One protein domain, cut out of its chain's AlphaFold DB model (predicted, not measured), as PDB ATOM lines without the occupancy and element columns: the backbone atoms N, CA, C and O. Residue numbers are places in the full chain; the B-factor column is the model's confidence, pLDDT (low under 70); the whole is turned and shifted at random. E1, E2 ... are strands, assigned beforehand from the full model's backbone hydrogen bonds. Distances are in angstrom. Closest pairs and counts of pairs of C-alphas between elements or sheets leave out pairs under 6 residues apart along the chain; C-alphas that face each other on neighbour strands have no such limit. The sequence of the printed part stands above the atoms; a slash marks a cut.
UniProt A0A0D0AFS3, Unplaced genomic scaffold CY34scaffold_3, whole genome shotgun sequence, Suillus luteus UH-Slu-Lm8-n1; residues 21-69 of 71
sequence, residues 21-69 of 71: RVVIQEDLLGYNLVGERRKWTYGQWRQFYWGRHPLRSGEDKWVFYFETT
ATOM      1  N   ARG A  21     -20.663  34.016  51.378       93.31
ATOM      2  CA  ARG A  21     -21.524  32.844  51.529       93.31
ATOM      3  C   ARG A  21     -22.933  33.318  51.857       93.31
ATOM      4  O   ARG A  21     -23.094  34.209  52.689       93.31
ATOM      5  N   VAL A  22     -23.927  32.729  51.208       92.12
ATOM      6  CA  VAL A  22     -25.349  32.898  51.518       92.12
ATOM      7  C   VAL A  22     -25.991  31.530  51.655       92.12
ATOM      8  O   VAL A  22     -25.612  30.587  50.963       92.12
ATOM      9  N   VAL A  23     -26.960  31.434  52.553       92.12
ATOM     10  CA  VAL A  23     -27.765  30.235  52.759       92.12
ATOM     11  C   VAL A  23     -29.211  30.644  52.544       92.12
ATOM     12  O   VAL A  23     -29.688  31.580  53.185       92.12
ATOM     13  N   ILE A  24     -29.872  29.990  51.601       88.38
ATOM     14  CA  ILE A  24     -31.302  30.125  51.347       88.38
ATOM     15  C   ILE A  24     -31.941  28.885  51.967       88.38
ATOM     16  O   ILE A  24     -31.687  27.768  51.512       88.38
ATOM     17  N   GLN A  25     -32.677  29.094  53.054       87.00
ATOM     18  CA  GLN A  25     -33.330  28.027  53.808       87.00
ATOM     19  C   GLN A  25     -34.653  27.655  53.146       87.00
ATOM     20  O   GLN A  25     -35.419  28.544  52.776       87.00
ATOM     21  N   GLU A  26     -34.896  26.354  52.994       77.06
ATOM     22  CA  GLU A  26     -36.158  25.805  52.500       77.06
ATOM     23  C   GLU A  26     -36.624  24.695  53.449       77.06
ATOM     24  O   GLU A  26     -36.334  23.507  53.276       77.06
ATOM     25  N   ASP A  27     -37.336  25.110  54.497       72.50
ATOM     26  CA  ASP A  27     -37.705  24.250  55.626       72.50
ATOM     27  C   ASP A  27     -38.640  23.096  55.221       72.50
ATOM     28  O   ASP A  27     -38.669  22.057  55.876       72.50
ATOM     29  N   LEU A  28     -39.381  23.244  54.117       73.56
ATOM     30  CA  LEU A  28     -40.342  22.244  53.644       73.56
ATOM     31  C   LEU A  28     -39.698  21.068  52.903       73.56
ATOM     32  O   LEU A  28     -40.316  20.010  52.790       73.56
ATOM     33  N   LEU A  29     -38.485  21.241  52.371       77.75
ATOM     34  CA  LEU A  29     -37.861  20.265  51.473       77.75
ATOM     35  C   LEU A  29     -36.639  19.558  52.077       77.75
ATOM     36  O   LEU A  29     -36.039  18.710  51.416       77.75
ATOM     37  N   GLY A  30     -36.276  19.872  53.327       83.12
ATOM     38  CA  GLY A  30     -35.167  19.214  54.031       83.12
ATOM     39  C   GLY A  30     -33.790  19.513  53.428       83.12
ATOM     40  O   GLY A  30     -32.858  18.712  53.553       83.12
ATOM     41  N   TYR A  31     -33.649  20.648  52.739       83.31
ATOM     42  CA  TYR A  31     -32.370  21.106  52.217       83.31
ATOM     43  C   TYR A  31     -32.233  22.624  52.294       83.31
ATOM     44  O   TYR A  31     -33.199  23.375  52.207       83.31
ATOM     45  N   ASN A  32     -30.987  23.074  52.370       89.88
ATOM     46  CA  ASN A  32     -30.607  24.461  52.174       89.88
ATOM     47  C   ASN A  32     -29.916  24.610  50.822       89.88
ATOM     48  O   ASN A  32     -29.071  23.795  50.446       89.88
ATOM     49  N   LEU A  33     -30.222  25.687  50.105       90.88
ATOM     50  CA  LEU A  33     -29.438  26.093  48.947       90.88
ATOM     51  C   LEU A  33     -28.322  27.028  49.416       90.88
ATOM     52  O   LEU A  33     -28.570  28.146  49.871       90.88
ATOM     53  N   VAL A  34     -27.078  26.579  49.287       93.00
ATOM     54  CA  VAL A  34     -25.903  27.352  49.688       93.00
ATOM     55  C   VAL A  34     -25.256  27.958  48.454       93.00
ATOM     56  O   VAL A  34     -24.907  27.255  47.509       93.00
ATOM     57  N   GLY A  35     -25.095  29.279  48.467       93.94
ATOM     58  CA  GLY A  35     -24.332  30.021  47.472       93.94
ATOM     59  C   GLY A  35     -22.987  30.451  48.042       93.94
ATOM     60  O   GLY A  35     -22.932  31.082  49.097       93.94
ATOM     61  N   GLU A  36     -21.904  30.186  47.319       94.69
ATOM     62  CA  GLU A  36     -20.560  30.662  47.643       94.69
ATOM     63  C   GLU A  36     -19.942  31.451  46.490       94.69
ATOM     64  O   GLU A  36     -19.898  30.989  45.348       94.69
ATOM     65  N   ARG A  37     -19.388  32.623  46.802       91.94
ATOM     66  CA  ARG A  37     -18.564  33.408  45.884       91.94
ATOM     67  C   ARG A  37     -17.126  32.943  45.960       91.94
ATOM     68  O   ARG A  37     -16.471  33.052  46.997       91.94
ATOM     69  N   ARG A  38     -16.622  32.452  44.834       90.44
ATOM     70  CA  ARG A  38     -15.238  32.003  44.681       90.44
ATOM     71  C   ARG A  38     -14.534  32.861  43.647       90.44
ATOM     72  O   ARG A  38     -15.149  33.266  42.665       90.44
ATOM     73  N   LYS A  39     -13.238  33.101  43.855       88.75
ATOM     74  CA  LYS A  39     -12.404  33.819  42.885       88.75
ATOM     75  C   LYS A  39     -12.497  33.125  41.526       88.75
ATOM     76  O   LYS A  39     -12.364  31.901  41.445       88.75
ATOM     77  N   TRP A  40     -12.712  33.902  40.473       87.62
ATOM     78  CA  TRP A  40     -12.815  33.401  39.112       87.62
ATOM     79  C   TRP A  40     -11.687  33.964  38.262       87.62
ATOM     80  O   TRP A  40     -11.727  35.110  37.838       87.62
ATOM     81  N   THR A  41     -10.652  33.158  38.032       83.19
ATOM     82  CA  THR A  41      -9.456  33.578  37.283       83.19
ATOM     83  C   THR A  41      -9.507  33.222  35.801       83.19
ATOM     84  O   THR A  41      -8.690  33.703  35.018       83.19
ATOM     85  N   TYR A  42     -10.454  32.381  35.393       79.69
ATOM     86  CA  TYR A  42     -10.536  31.914  34.017       79.69
ATOM     87  C   TYR A  42     -10.934  33.048  33.070       79.69
ATOM     88  O   TYR A  42     -11.935  33.731  33.280       79.69
ATOM     89  N   GLY A  43     -10.152  33.228  32.005       76.44
ATOM     90  CA  GLY A  43     -10.422  34.241  30.989       76.44
ATOM     91  C   GLY A  43     -10.073  35.670  31.409       76.44
ATOM     92  O   GLY A  43     -10.239  36.562  30.589       76.44
ATOM     93  N   GLN A  44      -9.521  35.893  32.610       80.31
ATOM     94  CA  GLN A  44      -9.103  37.230  33.065       80.31
ATOM     95  C   GLN A  44      -8.003  37.849  32.190       80.31
ATOM     96  O   GLN A  44      -7.890  39.066  32.099       80.31
ATOM     97  N   TRP A  45      -7.200  37.015  31.525       80.81
ATOM     98  CA  TRP A  45      -6.175  37.450  30.573       80.81
ATOM     99  C   TRP A  45      -6.722  37.730  29.167       80.81
ATOM    100  O   TRP A  45      -5.968  38.147  28.289       80.81
ATOM    101  N   ARG A  46      -8.009  37.468  28.913       81.50
ATOM    102  CA  ARG A  46      -8.644  37.717  27.615       81.50
ATOM    103  C   ARG A  46      -9.413  39.031  27.662       81.50
ATOM    104  O   ARG A  46     -10.123  39.318  28.619       81.50
ATOM    105  N   GLN A  47      -9.297  39.816  26.596       85.56
ATOM    106  CA  GLN A  47     -10.110  41.012  26.408       85.56
ATOM    107  C   GLN A  47     -11.371  40.642  25.634       85.56
ATOM    108  O   GLN A  47     -11.302  40.258  24.467       85.56
ATOM    109  N   PHE A  48     -12.516  40.739  26.300       86.06
ATOM    110  CA  PHE A  48     -13.820  40.523  25.684       86.06
ATOM    111  C   PHE A  48     -14.492  41.861  25.393       86.06
ATOM    112  O   PHE A  48     -14.314  42.828  26.134       86.06
ATOM    113  N   TYR A  49     -15.283  41.902  24.325       90.94
ATOM    114  CA  TYR A  49     -15.991  43.098  23.886       90.94
ATOM    115  C   TYR A  49     -17.452  42.761  23.593       90.94
ATOM    116  O   TYR A  49     -17.755  41.716  23.019       90.94
ATOM    117  N   TRP A  50     -18.349  43.672  23.956       87.50
ATOM    118  CA  TRP A  50     -19.730  43.694  23.492       87.50
ATOM    119  C   TRP A  50     -19.869  44.814  22.460       87.50
ATOM    120  O   TRP A  50     -20.000  45.995  22.798       87.50
ATOM    121  N   GLY A  51     -19.745  44.457  21.182       93.38
ATOM    122  CA  GLY A  51     -19.587  45.437  20.109       93.38
ATOM    123  C   GLY A  51     -18.306  46.252  20.309       93.38
ATOM    124  O   GLY A  51     -17.210  45.708  20.239       93.38
ATOM    125  N   ARG A  52     -18.445  47.555  20.580       92.62
ATOM    126  CA  ARG A  52     -17.310  48.458  20.857       92.62
ATOM    127  C   ARG A  52     -16.995  48.618  22.346       92.62
ATOM    128  O   ARG A  52     -16.017  49.276  22.688       92.62
ATOM    129  N   HIS A  53     -17.811  48.053  23.233       90.75
ATOM    130  CA  HIS A  53     -17.646  48.228  24.672       90.75
ATOM    131  C   HIS A  53     -16.770  47.113  25.251       90.75
ATOM    132  O   HIS A  53     -17.143  45.944  25.131       90.75
ATOM    133  N   PRO A  54     -15.627  47.428  25.885       88.38
ATOM    134  CA  PRO A  54     -14.837  46.419  26.575       88.38
ATOM    135  C   PRO A  54     -15.615  45.890  27.782       88.38
ATOM    136  O   PRO A  54     -16.169  46.655  28.573       88.38
ATOM    137  N   LEU A  55     -15.645  44.571  27.928       84.56
ATOM    138  CA  LEU A  55     -16.244  43.908  29.076       84.56
ATOM    139  C   LEU A  55     -15.213  43.786  30.195       84.56
ATOM    140  O   LEU A  55     -14.057  43.419  29.968       84.56
ATOM    141  N   ARG A  56     -15.643  44.069  31.425       78.25
ATOM    142  CA  ARG A  56     -14.839  43.786  32.616       78.25
ATOM    143  C   ARG A  56     -14.984  42.312  32.958       78.25
ATOM    144  O   ARG A  56     -16.099  41.802  33.038       78.25
ATOM    145  N   SER A  57     -13.858  41.641  33.168       77.25
ATOM    146  CA  SER A  57     -13.879  40.283  33.706       77.25
ATOM    147  C   SER A  57     -14.452  40.313  35.120       77.25
ATOM    148  O   SER A  57     -14.058  41.156  35.924       77.25
ATOM    149  N   GLY A  58     -15.370  39.395  35.419       78.19
ATOM    150  CA  GLY A  58     -15.813  39.175  36.794       78.19
ATOM    151  C   GLY A  58     -14.646  38.684  37.653       78.19
ATOM    152  O   GLY A  58     -13.855  37.844  37.216       78.19
ATOM    153  N   GLU A  59     -14.521  39.218  38.865       79.12
ATOM    154  CA  GLU A  59     -13.486  38.800  39.821       79.12
ATOM    155  C   GLU A  59     -13.873  37.505  40.549       79.12
ATOM    156  O   GLU A  59     -13.019  36.727  40.991       79.12
ATOM    157  N   ASP A  60     -15.174  37.265  40.648       85.19
ATOM    158  CA  ASP A  60     -15.806  36.177  41.362       85.19
ATOM    159  C   ASP A  60     -16.898  35.495  40.531       85.19
ATOM    160  O   ASP A  60     -17.510  36.063  39.629       85.19
ATOM    161  N   LYS A  61     -17.128  34.222  40.850       88.75
ATOM    162  CA  LYS A  61     -18.274  33.444  40.385       88.75
ATOM    163  C   LYS A  61     -19.069  32.946  41.576       88.75
ATOM    164  O   LYS A  61     -18.496  32.643  42.626       88.75
ATOM    165  N   TRP A  62     -20.367  32.778  41.378       91.56
ATOM    166  CA  TRP A  62     -21.202  32.037  42.310       91.56
ATOM    167  C   TRP A  62     -21.146  30.540  42.011       91.56
ATOM    168  O   TRP A  62     -21.221  30.115  40.858       91.56
ATOM    169  N   VAL A  63     -21.010  29.746  43.065       92.19
ATOM    170  CA  VAL A  63     -21.182  28.295  43.053       92.19
ATOM    171  C   VAL A  63     -22.332  27.978  43.990       92.19
ATOM    172  O   VAL A  63     -22.329  28.434  45.131       92.19
ATOM    173  N   PHE A  64     -23.300  27.212  43.502       92.50
ATOM    174  CA  PHE A  64     -24.458  26.799  44.278       92.50
ATOM    175  C   PHE A  64     -24.432  25.293  44.492       92.50
ATOM    176  O   PHE A  64     -24.107  24.543  43.571       92.50
ATOM    177  N   TYR A  65     -24.774  24.863  45.697       91.94
ATOM    178  CA  TYR A  65     -24.940  23.457  46.034       91.94
ATOM    179  C   TYR A  65     -26.039  23.292  47.080       91.94
ATOM    180  O   TYR A  65     -26.342  24.215  47.838       91.94
ATOM    181  N   PHE A  66     -26.643  22.108  47.100       90.94
ATOM    182  CA  PHE A  66     -27.631  21.737  48.103       90.94
ATOM    183  C   PHE A  66     -26.928  21.106  49.302       90.94
ATOM    184  O   PHE A  66     -26.077  20.231  49.141       90.94
ATOM    185  N   GLU A  67     -27.288  21.550  50.499       91.25
ATOM    186  CA  GLU A  67     -26.860  20.967  51.765       91.25
ATOM    187  C   GLU A  67     -28.091  20.357  52.434       91.25
ATOM    188  O   GLU A  67     -29.058  21.067  52.710       91.25
ATOM    189  N   THR A  68     -28.095  19.041  52.646       85.56
ATOM    190  CA  THR A  68     -29.218  18.369  53.303       85.56
ATOM    191  C   THR A  68     -29.239  18.732  54.781       85.56
ATOM    192  O   THR A  68     -28.230  18.618  55.483       85.56
ATOM    193  N   THR A  69     -30.393  19.163  55.277       79.50
ATOM    194  CA  THR A  69     -30.604  19.325  56.712       79.50
ATOM    195  C   THR A  69     -30.972  17.961  57.277       79.50
ATOM    196  O   THR A  69     -31.966  17.358  56.879       79.50
TER     197      THR A  69
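AT A GLANCE: This is residues 21 to 69 of the 71 residues of an uncharacterized protein of Suillus luteus UH-Slu-Lm8-n1 (UniProt A0A0D0AFS3). A narrow three-stranded antiparallel sheet, with one face and the other bare of any named helix, is continued at one end by a long loop that makes the other part of a rod; the loop's tip, residues 49 to 54, sticks out free. The printed part has 49 residues, with three named strands in the order E1, E2, E3 and no named helix; under half are in strands, and the class is all strand. The whole is extended, with a radius of gyration of the C-alphas of 16.2 A and spans of 48 by 19 by 11 A.

IN THESE COORDINATES: E1 covers residues 21 to 26, from C-alpha 21 at (-21.524, 32.844, 51.529). E2, residues 31 to 39, is 25.4 A long. E3, residues 60 to 68, is 25.3 A long and ends at C-alpha 68 at (-29.218, 18.369, 53.303).

HOW THE PARTS SIT: The strands form a meander, each the antiparallel neighbour of the one before. Hairpin E1 and E2 has N 24 and O 33 within hydrogen-bond range, 2.8 A; hairpin E2 and E3 has N 36 and O 63, 2.8 A.

THE WHOLE: The C-alphas of Arg 52 and Thr 69 are farthest apart, 48.1 A. The link E2 to E3 is long; the printed part has no cut, and no printed residue is under 70 in pLDDT.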